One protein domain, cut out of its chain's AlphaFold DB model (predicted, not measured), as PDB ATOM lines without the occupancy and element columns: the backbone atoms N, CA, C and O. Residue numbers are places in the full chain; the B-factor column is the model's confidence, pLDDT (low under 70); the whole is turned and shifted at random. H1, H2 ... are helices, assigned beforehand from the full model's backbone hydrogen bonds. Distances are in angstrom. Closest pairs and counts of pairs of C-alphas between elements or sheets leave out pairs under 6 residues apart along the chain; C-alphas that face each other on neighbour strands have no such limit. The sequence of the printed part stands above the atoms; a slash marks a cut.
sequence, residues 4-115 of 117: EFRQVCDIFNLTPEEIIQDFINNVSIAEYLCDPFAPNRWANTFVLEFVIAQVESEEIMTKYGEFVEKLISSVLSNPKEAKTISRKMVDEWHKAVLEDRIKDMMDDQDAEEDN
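What this domain is: This is residues 4 to 115 of the 117 residues of an uncharacterized protein of Olivibacter domesticus (UniProt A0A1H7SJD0). What shape? H5 and H6 make a helical hairpin with H3 packed on it near its closed end; H4 touches H3 with residues 41 to 44, H2 and then H1 reach away to one side, and residues 94 to 115 stick out. Made of what? The printed part has 112 residues with six named helices, H1 to H6, all helix. It is loose, with a radius of gyration of the C-alphas of 18.6 A, spanning 61 by 41 by 21 A.

Where its parts are: Where is each? H1 is residues 4 to 12, from C-alpha 4 at (57.302, -36.994, -38.129); H2 16 to 26, H3 29 to 34, H4 41 to 54. The longest? H5, residues 58 to 77, is 28.7 A; H6, 79 to 113, is 51.0 A, ending at (45.679, 7.048, -11.859).

How they stand to each other: Which is the hub? H3 touches H4, H5 and H6; its closest C-alphas to H6 are Ala 30 and Ser 86, 4.8 A. The backbones? Every O i to N i+4 pair is within hydrogen-bond range in H1 to H5, 29 of 31 in H6.

The domain as a whole: Any cut? The printed part has no cut. Low confidence? Residues 56 and 109 to 115 are under 70.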
ATOM      1  N   GLU A   4      57.752 -36.977 -36.742       97.19
ATOM      2  CA  GLU A   4      57.302 -36.994 -38.129       97.19
ATOM      3  C   GLU A   4      57.807 -35.769 -38.901       97.19
ATOM      4  O   GLU A   4      58.198 -35.880 -40.059       97.19
ATOM      5  N   PHE A   5      57.890 -34.600 -38.255       95.62
ATOM      6  CA  PHE A   5      58.437 -33.398 -38.892       95.62
ATOM      7  C   PHE A   5      59.928 -33.547 -39.207       95.62
ATOM      8  O   PHE A   5      60.383 -33.148 -40.278       95.62
ATOM      9  N   ARG A   6      60.688 -34.184 -38.305       96.00
ATOM     10  CA  ARG A   6      62.094 -34.511 -38.571       96.00
ATOM     11  C   ARG A   6      62.224 -35.485 -39.740       96.00
ATOM     12  O   ARG A   6      63.056 -35.256 -40.604       96.00
ATOM     13  N   GLN A   7      61.378 -36.514 -39.808       97.69
ATOM     14  CA  GLN A   7      61.391 -37.448 -40.938       97.69
ATOM     15  C   GLN A   7      61.139 -36.737 -42.273       97.69
ATOM     16  O   GLN A   7      61.825 -37.026 -43.246       97.69
ATOM     17  N   VAL A   8      60.200 -35.787 -42.326       96.50
ATOM     18  CA  VAL A   8      59.963 -34.967 -43.528       96.50
ATOM     19  C   VAL A   8      61.212 -34.168 -43.906       96.50
ATOM     20  O   VAL A   8      61.615 -34.191 -45.068       96.50
ATOM     21  N   CYS A   9      61.847 -33.509 -42.934       97.50
ATOM     22  CA  CYS A   9      63.094 -32.772 -43.152       97.50
ATOM     23  C   CYS A   9      64.189 -33.684 -43.735       97.50
ATOM     24  O   CYS A   9      64.787 -33.353 -44.757       97.50
ATOM     25  N   ASP A  10      64.380 -34.868 -43.149       97.56
ATOM     26  CA  ASP A  10      65.392 -35.838 -43.580       97.56
ATOM     27  C   ASP A  10      65.101 -36.397 -44.989       97.56
ATOM     28  O   ASP A  10      66.012 -36.519 -45.806       97.56
ATOM     29  N   ILE A  11      63.835 -36.714 -45.302       98.06
ATOM     30  CA  ILE A  11      63.420 -37.275 -46.604       98.06
ATOM     31  C   ILE A  11      63.671 -36.285 -47.745       98.06
ATOM     32  O   ILE A  11      64.119 -36.686 -48.820       98.06
ATOM     33  N   PHE A  12      63.359 -35.008 -47.525       97.50
ATOM     34  CA  PHE A  12      63.434 -33.978 -48.564       97.50
ATOM     35  C   PHE A  12      64.705 -33.126 -48.495       97.50
ATOM     36  O   PHE A  12      64.849 -32.206 -49.297       97.50
ATOM     37  N   ASN A  13      65.636 -33.450 -47.587       97.31
ATOM     38  CA  ASN A  13      66.858 -32.683 -47.338       97.31
ATOM     39  C   ASN A  13      66.559 -31.191 -47.094       97.31
ATOM     40  O   ASN A  13      67.151 -30.311 -47.719       97.31
ATOM     41  N   LEU A  14      65.597 -30.940 -46.206       96.94
ATOM     42  CA  LEU A  14      65.186 -29.614 -45.755       96.94
ATOM     43  C   LEU A  14      65.617 -29.402 -44.307       96.94
ATOM     44  O   LEU A  14      65.695 -30.349 -43.521       96.94
ATOM     45  N   THR A  15      65.819 -28.148 -43.932       96.88
ATOM     46  CA  THR A  15      65.961 -27.741 -42.536       96.88
ATOM     47  C   THR A  15      64.644 -27.170 -41.997       96.88
ATOM     48  O   THR A  15      63.864 -26.567 -42.741       96.88
ATOM     49  N   PRO A  16      64.369 -27.327 -40.693       96.12
ATOM     50  CA  PRO A  16      63.262 -26.642 -40.027       96.12
ATOM     51  C   PRO A  16      63.245 -25.135 -40.301       96.12
ATOM     52  O   PRO A  16      62.187 -24.564 -40.552       96.12
ATOM     53  N   GLU A  17      64.412 -24.500 -40.266       96.56
ATOM     54  CA  GLU A  17      64.590 -23.065 -40.457       96.56
ATOM     55  C   GLU A  17      64.168 -22.627 -41.863       96.56
ATOM     56  O   GLU A  17      63.473 -21.621 -41.997       96.56
ATOM     57  N   GLU A  18      64.514 -23.399 -42.898       96.19
ATOM     58  CA  GLU A  18      64.065 -23.144 -44.273       96.19
ATOM     59  C   GLU A  18      62.543 -23.213 -44.390       96.19
ATOM     60  O   GLU A  18      61.937 -22.318 -44.975       96.19
ATOM     61  N   ILE A  19      61.915 -24.234 -43.797       94.69
ATOM     62  CA  ILE A  19      60.455 -24.407 -43.849       94.69
ATOM     63  C   ILE A  19      59.747 -23.249 -43.138       94.69
ATOM     64  O   ILE A  19      58.777 -22.697 -43.658       94.69
ATOM     65  N   ILE A  20      60.229 -22.858 -41.954       95.06
ATOM     66  CA  ILE A  20      59.646 -21.747 -41.194       95.06
ATOM     67  C   ILE A  20      59.850 -20.417 -41.921       95.06
ATOM     68  O   ILE A  20      58.925 -19.608 -41.981       95.06
ATOM     69  N   GLN A  21      61.028 -20.182 -42.499       96.50
ATOM     70  CA  GLN A  21      61.274 -18.950 -43.238       96.50
ATOM     71  C   GLN A  21      60.435 -18.883 -44.521       96.50
ATOM     72  O   GLN A  21      59.904 -17.818 -44.833       96.50
ATOM     73  N   ASP A  22      60.270 -20.000 -45.237       95.00
ATOM     74  CA  ASP A  22      59.391 -20.068 -46.409       95.00
ATOM     75  C   ASP A  22      57.928 -19.827 -46.024       95.00
ATOM     76  O   ASP A  22      57.244 -19.035 -46.671       95.00
ATOM     77  N   PHE A  23      57.470 -20.404 -44.911       95.94
ATOM     78  CA  PHE A  23      56.162 -20.088 -44.342       95.94
ATOM     79  C   PHE A  23      56.001 -18.579 -44.109       95.94
ATOM     80  O   PHE A  23      55.075 -17.985 -44.659       95.94
ATOM     81  N   ILE A  24      56.921 -17.946 -43.367       95.38
ATOM     82  CA  ILE A  24      56.869 -16.507 -43.044       95.38
ATOM     83  C   ILE A  24      56.837 -15.657 -44.319       95.38
ATOM     84  O   ILE A  24      56.015 -14.748 -44.431       95.38
ATOM     85  N   ASN A  25      57.690 -15.970 -45.294       95.31
ATOM     86  CA  ASN A  25      57.789 -15.225 -46.550       95.31
ATOM     87  C   ASN A  25      56.511 -15.295 -47.403       95.31
ATOM     88  O   ASN A  25      56.313 -14.452 -48.278       95.31
ATOM     89  N   ASN A  26      55.657 -16.292 -47.161       94.25
ATOM     90  CA  ASN A  26      54.429 -16.532 -47.910       94.25
ATOM     91  C   ASN A  26      53.149 -16.116 -47.159       94.25
ATOM     92  O   ASN A  26      52.049 -16.221 -47.714       94.25
ATOM     93  N   VAL A  27      53.257 -15.600 -45.929       94.00
ATOM     94  CA  VAL A  27      52.112 -15.007 -45.222       94.00
ATOM     95  C   VAL A  27      51.753 -13.659 -45.856       94.00
ATOM     96  O   VAL A  27      52.535 -12.714 -45.877       94.00
ATOM     97  N   SER A  28      50.532 -13.572 -46.375       91.75
ATOM     98  CA  SER A  28      49.934 -12.411 -47.026       91.75
ATOM     99  C   SER A  28      48.403 -12.543 -47.027       91.75
ATOM    100  O   SER A  28      47.805 -13.080 -47.964       91.75
ATOM    101  N   ILE A  29      47.743 -12.017 -45.988       87.81
ATOM    102  CA  ILE A  29      46.266 -12.008 -45.880       87.81
ATOM    103  C   ILE A  29      45.637 -11.328 -47.107       87.81
ATOM    104  O   ILE A  29      44.620 -11.779 -47.632       87.81
ATOM    105  N   ALA A  30      46.283 -10.274 -47.611       89.88
ATOM    106  CA  ALA A  30      45.847  -9.560 -48.804       89.88
ATOM    107  C   ALA A  30      45.793 -10.468 -50.043       89.88
ATOM    108  O   ALA A  30      44.837 -10.395 -50.811       89.88
ATOM    109  N   GLU A  31      46.805 -11.318 -50.238       88.44
ATOM    110  CA  GLU A  31      46.860 -12.257 -51.363       88.44
ATOM    111  C   GLU A  31      45.897 -13.425 -51.162       88.44
ATOM    112  O   GLU A  31      45.176 -13.779 -52.091       88.44
ATOM    113  N   TYR A  32      45.790 -13.937 -49.933       88.81
ATOM    114  CA  TYR A  32      44.834 -14.987 -49.580       88.81
ATOM    115  C   TYR A  32      43.385 -14.621 -49.920       88.81
ATOM    116  O   TYR A  32      42.626 -15.466 -50.401       88.81
ATOM    117  N   LEU A  33      42.999 -13.367 -49.673       83.94
ATOM    118  CA  LEU A  33      41.633 -12.898 -49.897       83.94
ATOM    119  C   LEU A  33      41.344 -12.519 -51.356       83.94
ATOM    120  O   LEU A  33      40.176 -12.493 -51.744       83.94
ATOM    121  N   CYS A  34      42.364 -12.215 -52.167       87.00
ATOM    122  CA  CYS A  34      42.162 -11.756 -53.545       87.00
ATOM    123  C   CYS A  34      42.529 -12.779 -54.628       87.00
ATOM    124  O   CYS A  34      42.071 -12.631 -55.760       87.00
ATOM    125  N   ASP A  35      43.344 -13.786 -54.311       86.00
ATOM    126  CA  ASP A  35      43.752 -14.833 -55.248       86.00
ATOM    127  C   ASP A  35      43.531 -16.231 -54.642       86.00
ATOM    128  O   ASP A  35      44.398 -16.774 -53.949       86.00
ATOM    129  N   PRO A  36      42.372 -16.862 -54.908       81.88
ATOM    130  CA  PRO A  36      42.072 -18.175 -54.355       81.88
ATOM    131  C   PRO A  36      42.943 -19.297 -54.940       81.88
ATOM    132  O   PRO A  36      42.925 -20.401 -54.387       81.88
ATOM    133  N   PHE A  37      43.681 -19.038 -56.024       86.88
ATOM    134  CA  PHE A  37      44.510 -20.020 -56.724       86.88
ATOM    135  C   PHE A  37      46.008 -19.846 -56.449       86.88
ATOM    136  O   PHE A  37      46.815 -20.578 -57.027       86.88
ATOM    137  N   ALA A  38      46.388 -18.920 -55.564       87.31
ATOM    138  CA  ALA A  38      47.780 -18.691 -55.217       87.31
ATOM    139  C   ALA A  38      48.434 -19.991 -54.685       87.31
ATOM    140  O   ALA A  38      47.917 -20.611 -53.750       87.31
ATOM    141  N   PRO A  39      49.577 -20.438 -55.238       87.00
ATOM    142  CA  PRO A  39      50.202 -21.710 -54.851       87.00
ATOM    143  C   PRO A  39      50.707 -21.706 -53.400       87.00
ATOM    144  O   PRO A  39      50.814 -22.752 -52.764       87.00
ATOM    145  N   ASN A  40      50.977 -20.523 -52.856       88.12
ATOM    146  CA  ASN A  40      51.444 -20.290 -51.494       88.12
ATOM    147  C   ASN A  40      50.306 -20.013 -50.492       88.12
ATOM    148  O   ASN A  40      50.544 -19.597 -49.357       88.12
ATOM    149  N   ARG A  41      49.052 -20.277 -50.882       89.19
ATOM    150  CA  ARG A  41      47.869 -20.071 -50.036       89.19
ATOM    151  C   ARG A  41      47.931 -20.833 -48.705       89.19
ATOM    152  O   ARG A  41      47.367 -20.364 -47.719       89.19
ATOM    153  N   TRP A  42      48.640 -21.963 -48.665       92.44
ATOM    154  CA  TRP A  42      48.776 -22.832 -47.491       92.44
ATOM    155  C   TRP A  42      49.282 -22.097 -46.240       92.44
ATOM    156  O   TRP A  42      48.770 -22.345 -45.148       92.44
ATOM    157  N   ALA A  43      50.228 -21.162 -46.391       94.50
ATOM    158  CA  ALA A  43      50.788 -20.413 -45.265       94.50
ATOM    159  C   ALA A  43      49.710 -19.545 -44.600       94.50
ATOM    160  O   ALA A  43      49.574 -19.501 -43.380       94.50
ATOM    161  N   ASN A  44      48.868 -18.921 -45.417       92.75
ATOM    162  CA  ASN A  44      47.769 -18.085 -44.950       92.75
ATOM    163  C   ASN A  44      46.649 -18.899 -44.304       92.75
ATOM    164  O   ASN A  44      46.124 -18.481 -43.276       92.75
ATOM    165  N   THR A  45      46.317 -20.072 -44.854       91.00
ATOM    166  CA  THR A  45      45.362 -20.988 -44.214       91.00
ATOM    167  C   THR A  45      45.829 -21.362 -42.811       91.00
ATOM    168  O   THR A  45      45.057 -21.238 -41.869       91.00
ATOM    169  N   PHE A  46      47.101 -21.744 -42.652       92.69
ATOM    170  CA  PHE A  46      47.648 -22.072 -41.335       92.69
ATOM    171  C   PHE A  46      47.540 -20.898 -40.351       92.69
ATOM    172  O   PHE A  46      47.072 -21.087 -39.230       92.69
ATOM    173  N   VAL A  47      47.936 -19.684 -40.762       91.00
ATOM    174  CA  VAL A  47      47.845 -18.490 -39.901       91.00
ATOM    175  C   VAL A  47      46.408 -18.220 -39.476       91.00
ATOM    176  O   VAL A  47      46.171 -17.955 -38.304       91.00
ATOM    177  N   LEU A  48      45.450 -18.287 -40.400       87.12
ATOM    178  CA  LEU A  48      44.053 -17.989 -40.095       87.12
ATOM    179  C   LEU A  48      43.440 -19.008 -39.138       87.12
ATOM    180  O   LEU A  48      42.802 -18.600 -38.174       87.12
ATOM    181  N   GLU A  49      43.676 -20.303 -39.352       88.81
ATOM    182  CA  GLU A  49      43.223 -21.352 -38.429       88.81
ATOM    183  C   GLU A  49      43.831 -21.161 -37.034       88.81
ATOM    184  O   GLU A  49      43.134 -21.251 -36.024       88.81
ATOM    185  N   PHE A  50      45.124 -20.824 -36.971       88.50
ATOM    186  CA  PHE A  50      45.785 -20.524 -35.706       88.50
ATOM    187  C   PHE A  50      45.170 -19.301 -35.019       88.50
ATOM    188  O   PHE A  50      44.850 -19.368 -33.838       88.50
ATOM    189  N   VAL A  51      44.962 -18.197 -35.743       84.81
ATOM    190  CA  VAL A  51      44.347 -16.979 -35.196       84.81
ATOM    191  C   VAL A  51      42.933 -17.267 -34.698       84.81
ATOM    192  O   VAL A  51      42.629 -16.925 -33.563       84.81
ATOM    193  N   ILE A  52      42.094 -17.940 -35.486       83.19
ATOM    194  CA  ILE A  52      40.720 -18.295 -35.091       83.19
ATOM    195  C   ILE A  52      40.719 -19.149 -33.821       83.19
ATOM    196  O   ILE A  52      39.903 -18.925 -32.934       83.19
ATOM    197  N   ALA A  53      41.651 -20.095 -33.698       84.06
ATOM    198  CA  ALA A  53      41.762 -20.937 -32.511       84.06
ATOM    199  C   ALA A  53      42.242 -20.183 -31.256       84.06
ATOM    200  O   ALA A  53      42.065 -20.692 -30.153       84.06
ATOM    201  N   GLN A  54      42.892 -19.025 -31.410       82.19
ATOM    202  CA  GLN A  54      43.420 -18.219 -30.299       82.19
ATOM    203  C   GLN A  54      42.550 -16.994 -29.974       82.19
ATOM    204  O   GLN A  54      42.623 -16.468 -28.867       82.19
ATOM    205  N   VAL A  55      41.755 -16.502 -30.927       79.88
ATOM    206  CA  VAL A  55      40.863 -15.354 -30.726       79.88
ATOM    207  C   VAL A  55      39.569 -15.842 -30.080       79.88
ATOM    208  O   VAL A  55      38.664 -16.330 -30.748       79.88
ATOM    209  N   GLU A  56      39.473 -15.672 -28.763       65.94
ATOM    210  CA  GLU A  56      38.266 -15.995 -27.982       65.94
ATOM    211  C   GLU A  56      37.247 -14.837 -27.930       65.94
ATOM    212  O   GLU A  56      36.146 -14.998 -27.408       65.94
ATOM    213  N   SER A  57      37.590 -13.661 -28.469       74.81
ATOM    214  CA  SER A  57      36.714 -12.483 -28.448       74.81
ATOM    215  C   SER A  57      35.752 -12.467 -29.636       74.81
ATOM    216  O   SER A  57      36.160 -12.294 -30.788       74.81
ATOM    217  N   GLU A  58      34.457 -12.581 -29.336       73.44
ATOM    218  CA  GLU A  58      33.368 -12.457 -30.311       73.44
ATOM    219  C   GLU A  58      33.409 -11.101 -31.036       73.44
ATOM    220  O   GLU A  58      33.246 -11.049 -32.253       73.44
ATOM    221  N   GLU A  59      33.743 -10.018 -30.328       76.75
ATOM    222  CA  GLU A  59      33.853  -8.674 -30.906       76.75
ATOM    223  C   GLU A  59      34.952  -8.590 -31.978       76.75
ATOM    224  O   GLU A  59      34.739  -8.031 -33.058       76.75
ATOM    225  N   ILE A  60      36.125  -9.174 -31.709       75.19
ATOM    226  CA  ILE A  60      37.232  -9.206 -32.677       75.19
ATOM    227  C   ILE A  60      36.824 -10.015 -33.911       75.19
ATOM    228  O   ILE A  60      37.109  -9.604 -35.038       75.19
ATOM    229  N   MET A  61      36.122 -11.132 -33.712       77.00
ATOM    230  CA  MET A  61      35.624 -11.962 -34.809       77.00
ATOM    231  C   MET A  61      34.572 -11.238 -35.658       77.00
ATOM    232  O   MET A  61      34.609 -11.353 -36.885       77.00
ATOM    233  N   THR A  62      33.689 -10.438 -35.050       83.19
ATOM    234  CA  THR A  62      32.742  -9.583 -35.783       83.19
ATOM    235  C   THR A  62      33.469  -8.535 -36.622       83.19
ATOM    236  O   THR A  62      33.249  -8.475 -37.833       83.19
ATOM    237  N   LYS A  63      34.396  -7.769 -36.025       81.44
ATOM    238  CA  LYS A  63      35.192  -6.758 -36.753       81.44
ATOM    239  C   LYS A  63      35.988  -7.384 -37.905       81.44
ATOM    240  O   LYS A  63      36.087  -6.805 -38.987       81.44
ATOM    241  N   TYR A  64      36.533  -8.584 -37.694       82.19
ATOM    242  CA  TYR A  64      37.219  -9.350 -38.733       82.19
ATOM    243  C   TYR A  64      36.274  -9.747 -39.879       82.19
ATOM    244  O   TYR A  64      36.619  -9.560 -41.048       82.19
ATOM    245  N   GLY A  65      35.075 -10.245 -39.562       84.88
ATOM    246  CA  GLY A  65      34.054 -10.595 -40.552       84.88
ATOM    247  C   GLY A  65      33.656  -9.408 -41.432       84.88
ATOM    248  O   GLY A  65      33.736  -9.499 -42.659       84.88
ATOM    249  N   GLU A  66      33.330  -8.268 -40.819       89.62
ATOM    250  CA  GLU A  66      32.965  -7.035 -41.533       89.62
ATOM    251  C   GLU A  66      34.085  -6.549 -42.466       89.62
ATOM    252  O   GLU A  66      33.839  -6.150 -43.612       89.62
ATOM    253  N   PHE A  67      35.336  -6.611 -42.000       89.06
ATOM    254  CA  PHE A  67      36.496  -6.266 -42.816       89.06
ATOM    255  C   PHE A  67      36.620  -7.176 -44.045       89.06
ATOM    256  O   PHE A  67      36.776  -6.685 -45.170       89.06
ATOM    257  N   VAL A  68      36.535  -8.493 -43.841       86.69
ATOM    258  CA  VAL A  68      36.658  -9.483 -44.916       86.69
ATOM    259  C   VAL A  68      35.549  -9.300 -45.952       86.69
ATOM    260  O   VAL A  68      35.838  -9.291 -47.150       86.69
ATOM    261  N   GLU A  69      34.305  -9.077 -45.526       90.12
ATOM    262  CA  GLU A  69      33.184  -8.814 -46.436       90.12
ATOM    263  C   GLU A  69      33.416  -7.562 -47.290       90.12
ATOM    264  O   GLU A  69      33.267  -7.594 -48.520       90.12
ATOM    265  N   LYS A  70      33.847  -6.463 -46.659       91.88
ATOM    266  CA  LYS A  70      34.158  -5.209 -47.358       91.88
ATOM    267  C   LYS A  70      35.285  -5.400 -48.374       91.88
ATOM    268  O   LYS A  70      35.215  -4.868 -49.489       91.88
ATOM    269  N   LEU A  71      36.322  -6.151 -48.007       90.19
ATOM    270  CA  LEU A  71      37.455  -6.434 -48.883       90.19
ATOM    271  C   LEU A  71      37.027  -7.278 -50.082       90.19
ATOM    272  O   LEU A  71      37.310  -6.891 -51.218       90.19
ATOM    273  N   ILE A  72      36.300  -8.373 -49.853       88.75
ATOM    274  CA  ILE A  72      35.793  -9.242 -50.924       88.75
ATOM    275  C   ILE A  72      34.932  -8.429 -51.895       88.75
ATOM    276  O   ILE A  72      35.155  -8.484 -53.104       88.75
ATOM    277  N   SER A  73      34.005  -7.615 -51.386       91.81
ATOM    278  CA  SER A  73      33.156  -6.749 -52.213       91.81
ATOM    279  C   SER A  73      33.971  -5.778 -53.082       91.81
ATOM    280  O   SER A  73      33.720  -5.628 -54.283       91.81
ATOM    281  N   SER A  74      35.011  -5.169 -52.505       91.31
ATOM    282  CA  SER A  74      35.896  -4.228 -53.207       91.31
ATOM    283  C   SER A  74      36.721  -4.914 -54.302       91.31
ATOM    284  O   SER A  74      36.856  -4.377 -55.407       91.31
ATOM    285  N   VAL A  75      37.229  -6.116 -54.015       90.38
ATOM    286  CA  VAL A  75      37.987  -6.954 -54.956       90.38
ATOM    287  C   VAL A  75      37.105  -7.428 -56.112       90.38
ATOM    288  O   VAL A  75      37.499  -7.296 -57.270       90.38
ATOM    289  N   LEU A  76      35.900  -7.929 -55.822       89.25
ATOM    290  CA  LEU A  76      34.956  -8.404 -56.840       89.25
ATOM    291  C   LEU A  76      34.467  -7.277 -57.755       89.25
ATOM    292  O   LEU A  76      34.231  -7.507 -58.939       89.25
ATOM    293  N   SER A  77      34.360  -6.056 -57.226       93.31
ATOM    294  CA  SER A  77      33.977  -4.874 -58.004       93.31
ATOM    295  C   SER A  77      35.088  -4.401 -58.950       93.31
ATOM    296  O   SER A  77      34.800  -3.819 -59.994       93.31
ATOM    297  N   ASN A  78      36.359  -4.661 -58.616       91.38
ATOM    298  CA  ASN A  78      37.524  -4.185 -59.367       91.38
ATOM    299  C   ASN A  78      38.590  -5.290 -59.519       91.38
ATOM    300  O   ASN A  78      39.715  -5.147 -59.033       91.38
ATOM    301  N   PRO A  79      38.293  -6.389 -60.238       87.75
ATOM    302  CA  PRO A  79      39.156  -7.572 -60.267       87.75
ATOM    303  C   PRO A  79      40.553  -7.302 -60.843       87.75
ATOM    304  O   PRO A  79      41.520  -7.951 -60.456       87.75
ATOM    305  N   LYS A  80      40.697  -6.310 -61.735       91.06
ATOM    306  CA  LYS A  80      42.003  -5.906 -62.292       91.06
ATOM    307  C   LYS A  80      42.914  -5.228 -61.267       91.06
ATOM    308  O   LYS A  80      44.129  -5.245 -61.432       91.06
ATOM    309  N   GLU A  81      42.334  -4.639 -60.227       92.25
ATOM    310  CA  GLU A  81      43.044  -3.926 -59.161       92.25
ATOM    311  C   GLU A  81      43.012  -4.692 -57.834       92.25
ATOM    312  O   GLU A  81      43.525  -4.203 -56.829       92.25
ATOM    313  N   ALA A  82      42.462  -5.911 -57.839       90.38
ATOM    314  CA  ALA A  82      42.227  -6.751 -56.669       90.38
ATOM    315  C   ALA A  82      43.418  -6.799 -55.705       90.38
ATOM    316  O   ALA A  82      43.253  -6.563 -54.513       90.38
ATOM    317  N   LYS A  83      44.629  -7.028 -56.232       90.62
ATOM    318  CA  LYS A  83      45.865  -7.123 -55.440       90.62
ATOM    319  C   LYS A  83      46.283  -5.795 -54.804       90.62
ATOM    320  O   LYS A  83      46.831  -5.777 -53.706       90.62
ATOM    321  N   THR A  84      46.060  -4.679 -55.491       93.75
ATOM    322  CA  THR A  84      46.372  -3.341 -54.966       93.75
ATOM    323  C   THR A  84      45.356  -2.941 -53.903       93.75
ATOM    324  O   THR A  84      45.737  -2.456 -52.839       93.75
ATOM    325  N   ILE A  85      44.072  -3.194 -54.169       93.81
ATOM    326  CA  ILE A  85      42.969  -2.928 -53.243       93.81
ATOM    327  C   ILE A  85      43.133  -3.753 -51.968       93.81
ATOM    328  O   ILE A  85      43.096  -3.184 -50.880       93.81
ATOM    329  N   SER A  86      43.372  -5.063 -52.083       92.88
ATOM    330  CA  SER A  86      43.495  -5.942 -50.918       92.88
ATOM    331  C   SER A  86      44.658  -5.540 -50.015       92.88
ATOM    332  O   SER A  86      44.478  -5.444 -48.805       92.88
ATOM    333  N   ARG A  87      45.824  -5.215 -50.590       93.75
ATOM    334  CA  ARG A  87      46.983  -4.718 -49.829       93.75
ATOM    335  C   ARG A  87      46.665  -3.428 -49.089       93.75
ATOM    336  O   ARG A  87      46.867  -3.358 -47.884       93.75
ATOM    337  N   LYS A  88      46.098  -2.447 -49.796       95.12
ATOM    338  CA  LYS A  88      45.727  -1.161 -49.202       95.12
ATOM    339  C   LYS A  88      44.744  -1.336 -48.042       95.12
ATOM    340  O   LYS A  88      44.930  -0.730 -46.995       95.12
ATOM    341  N   MET A  89      43.722  -2.169 -48.218       94.38
ATOM    342  CA  MET A  89      42.719  -2.404 -47.180       94.38
ATOM    343  C   MET A  89      43.303  -3.122 -45.961       94.38
ATOM    344  O   MET A  89      42.971  -2.755 -44.838       94.38
ATOM    345  N   VAL A  90      44.191  -4.102 -46.157       92.44
ATOM    346  CA  VAL A  90      44.896  -4.762 -45.044       92.44
ATOM    347  C   VAL A  90      45.813  -3.779 -44.307       92.44
ATOM    348  O   VAL A  90      45.829  -3.791 -43.079       92.44
ATOM    349  N   ASP A  91      46.512  -2.887 -45.015       93.88
ATOM    350  CA  ASP A  91      47.338  -1.843 -44.389       93.88
ATOM    351  C   ASP A  91      46.499  -0.850 -43.567       93.88
ATOM    352  O   ASP A  91      46.902  -0.447 -42.475       93.88
ATOM    353  N   GLU A  92      45.335  -0.442 -44.081       93.06
ATOM    354  CA  GLU A  92      44.392   0.430 -43.368       93.06
ATOM    355  C   GLU A  92      43.832  -0.253 -42.118       93.06
ATOM    356  O   GLU A  92      43.796   0.358 -41.050       93.06
ATOM    357  N   TRP A  93      43.458  -1.529 -42.225       90.50
ATOM    358  CA  TRP A  93      42.967  -2.303 -41.088       90.50
ATOM    359  C   TRP A  93      44.041  -2.499 -40.018       90.50
ATOM    360  O   TRP A  93      43.770  -2.297 -38.837       90.50
ATOM    361  N   HIS A  94      45.278  -2.805 -40.417       90.25
ATOM    362  CA  HIS A  94      46.398  -2.919 -39.486       90.25
ATOM    363  C   HIS A  94      46.616  -1.620 -38.699       90.25
ATOM    364  O   HIS A  94      46.756  -1.668 -37.479       90.25
ATOM    365  N   LYS A  95      46.597  -0.461 -39.373       92.44
ATOM    366  CA  LYS A  95      46.722   0.843 -38.704       92.44
ATOM    367  C   LYS A  95      45.596   1.087 -37.707       92.44
ATOM    368  O   LYS A  95      45.892   1.424 -36.570       92.44
ATOM    369  N   ALA A  96      44.346   0.848 -38.106       88.31
ATOM    370  CA  ALA A  96      43.194   1.024 -37.226       88.31
ATOM    371  C   ALA A  96      43.290   0.143 -35.967       88.31
ATOM    372  O   ALA A  96      43.076   0.623 -34.862       88.31
ATOM    373  N   VAL A  97      43.707  -1.122 -36.111       86.00
ATOM    374  CA  VAL A  97      43.905  -2.026 -34.963       86.00
ATOM    375  C   VAL A  97      45.023  -1.540 -34.034       86.00
ATOM    376  O   VAL A  97      44.917  -1.704 -32.821       86.00
ATOM    377  N   LEU A  98      46.107  -0.968 -34.569       88.38
ATOM    378  CA  LEU A  98      47.160  -0.385 -33.732       88.38
ATOM    379  C   LEU A  98      46.678   0.875 -33.006       88.38
ATOM    380  O   LEU A  98      47.008   1.045 -31.838       88.38
ATOM    381  N   GLU A  99      45.911   1.732 -33.680       87.75
ATOM    382  CA  GLU A  99      45.333   2.942 -33.087       87.75
ATOM    383  C   GLU A  99      44.359   2.605 -31.949       87.75
ATOM    384  O   GLU A  99      44.495   3.172 -30.866       87.75
ATOM    385  N   ASP A 100      43.463   1.633 -32.150       84.81
ATOM    386  CA  ASP A 100      42.544   1.151 -31.108       84.81
ATOM    387  C   ASP A 100      43.318   0.612 -29.893       84.81
ATOM    388  O   ASP A 100      43.059   1.020 -28.768       84.81
ATOM    389  N   ARG A 101      44.350  -0.217 -30.112       84.25
ATOM    390  CA  ARG A 101      45.180  -0.753 -29.015       84.25
ATOM    391  C   ARG A 101      45.918   0.330 -28.236       84.25
ATOM    392  O   ARG A 101      46.083   0.202 -27.029       84.25
ATOM    393  N   ILE A 102      46.413   1.361 -28.922       86.44
ATOM    394  CA  ILE A 102      47.070   2.496 -28.262       86.44
ATOM    395  C   ILE A 102      46.060   3.235 -27.390       86.44
ATOM    396  O   ILE A 102      46.387   3.592 -26.262       86.44
ATOM    397  N   LYS A 103      44.846   3.447 -27.901       84.00
ATOM    398  CA  LYS A 103      43.784   4.117 -27.160       84.00
ATOM    399  C   LYS A 103      43.370   3.324 -25.921       84.00
ATOM    400  O   LYS A 103      43.344   3.906 -24.846       84.00
ATOM    401  N   ASP A 104      43.145   2.018 -26.056       82.06
ATOM    402  CA  ASP A 104      42.786   1.150 -24.928       82.06
ATOM    403  C   ASP A 104      43.858   1.211 -23.823       82.06
ATOM    404  O   ASP A 104      43.541   1.375 -22.651       82.06
ATOM    405  N   MET A 105      45.144   1.186 -24.197       78.69
ATOM    406  CA  MET A 105      46.247   1.318 -23.238       78.69
ATOM    407  C   MET A 105      46.299   2.680 -22.532       78.69
ATOM    408  O   MET A 105      46.778   2.750 -21.404       78.69
ATOM    409  N   MET A 106      45.892   3.761 -23.203       79.50
ATOM    410  CA  MET A 106      45.842   5.099 -22.604       79.50
ATOM    411  C   MET A 106      44.647   5.232 -21.656       79.50
ATOM    412  O   MET A 106      44.812   5.710 -20.539       79.50
ATOM    413  N   ASP A 107      43.476   4.754 -22.080       77.50
ATOM    414  CA  ASP A 107      42.249   4.794 -21.283       77.50
ATOM    415  C   ASP A 107      42.388   3.931 -20.001       77.50
ATOM    416  O   ASP A 107      41.902   4.324 -18.938       77.50
ATOM    417  N   ASP A 108      43.109   2.802 -20.064       72.50
ATOM    418  CA  ASP A 108      43.421   1.960 -18.896       72.50
ATOM    419  C   ASP A 108      44.383   2.648 -17.901       72.50
ATOM    420  O   ASP A 108      44.240   2.479 -16.689       72.50
ATOM    421  N   GLN A 109      45.344   3.448 -18.385       68.06
ATOM    422  CA  GLN A 109      46.293   4.185 -17.531       68.06
ATOM    423  C   GLN A 109      45.620   5.339 -16.782       68.06
ATOM    424  O   GLN A 109      45.843   5.503 -15.583       68.06
ATOM    425  N   ASP A 110      44.756   6.093 -17.462       67.44
ATOM    426  CA  ASP A 110      44.008   7.192 -16.844       67.44
ATOM    427  C   ASP A 110      43.034   6.667 -15.760       67.44
ATOM    428  O   ASP A 110      42.837   7.302 -14.723       67.44
ATOM    429  N   ALA A 111      42.463   5.469 -15.950       62.19
ATOM    430  CA  ALA A 111      41.570   4.829 -14.978       62.19
ATOM    431  C   ALA A 111      42.287   4.255 -13.735       62.19
ATOM    432  O   ALA A 111      41.665   4.123 -12.669       62.19
ATOM    433  N   GLU A 112      43.568   3.891 -13.851       60.75
ATOM    434  CA  GLU A 112      44.404   3.488 -12.714       60.75
ATOM    435  C   GLU A 112      44.883   4.706 -11.905       60.75
ATOM    436  O   GLU A 112      44.820   4.665 -10.674       60.75
ATOM    437  N   GLU A 113      45.262   5.815 -12.554       58.09
ATOM    438  CA  GLU A 113      45.679   7.048 -11.859       58.09
ATOM    439  C   GLU A 113      44.533   7.710 -11.066       58.09
ATOM    440  O   GLU A 113      44.757   8.200  -9.954       58.09
ATOM    441  N   ASP A 114      43.293   7.661 -11.564       57.19
ATOM    442  CA  ASP A 114      42.111   8.190 -10.859       57.19
ATOM    443  C   ASP A 114      41.671   7.333  -9.646       57.19
ATOM    444  O   ASP A 114      40.918   7.811  -8.796       57.19
ATOM    445  N   ASN A 115      42.130   6.078  -9.529       56.78
ATOM    446  CA  ASN A 115      41.822   5.186  -8.396       56.78
ATOM    447  C   ASN A 115      42.876   5.215  -7.269       56.78
ATOM    448  O   ASN A 115      42.646   4.617  -6.213       56.78
TER     449      ASN A 115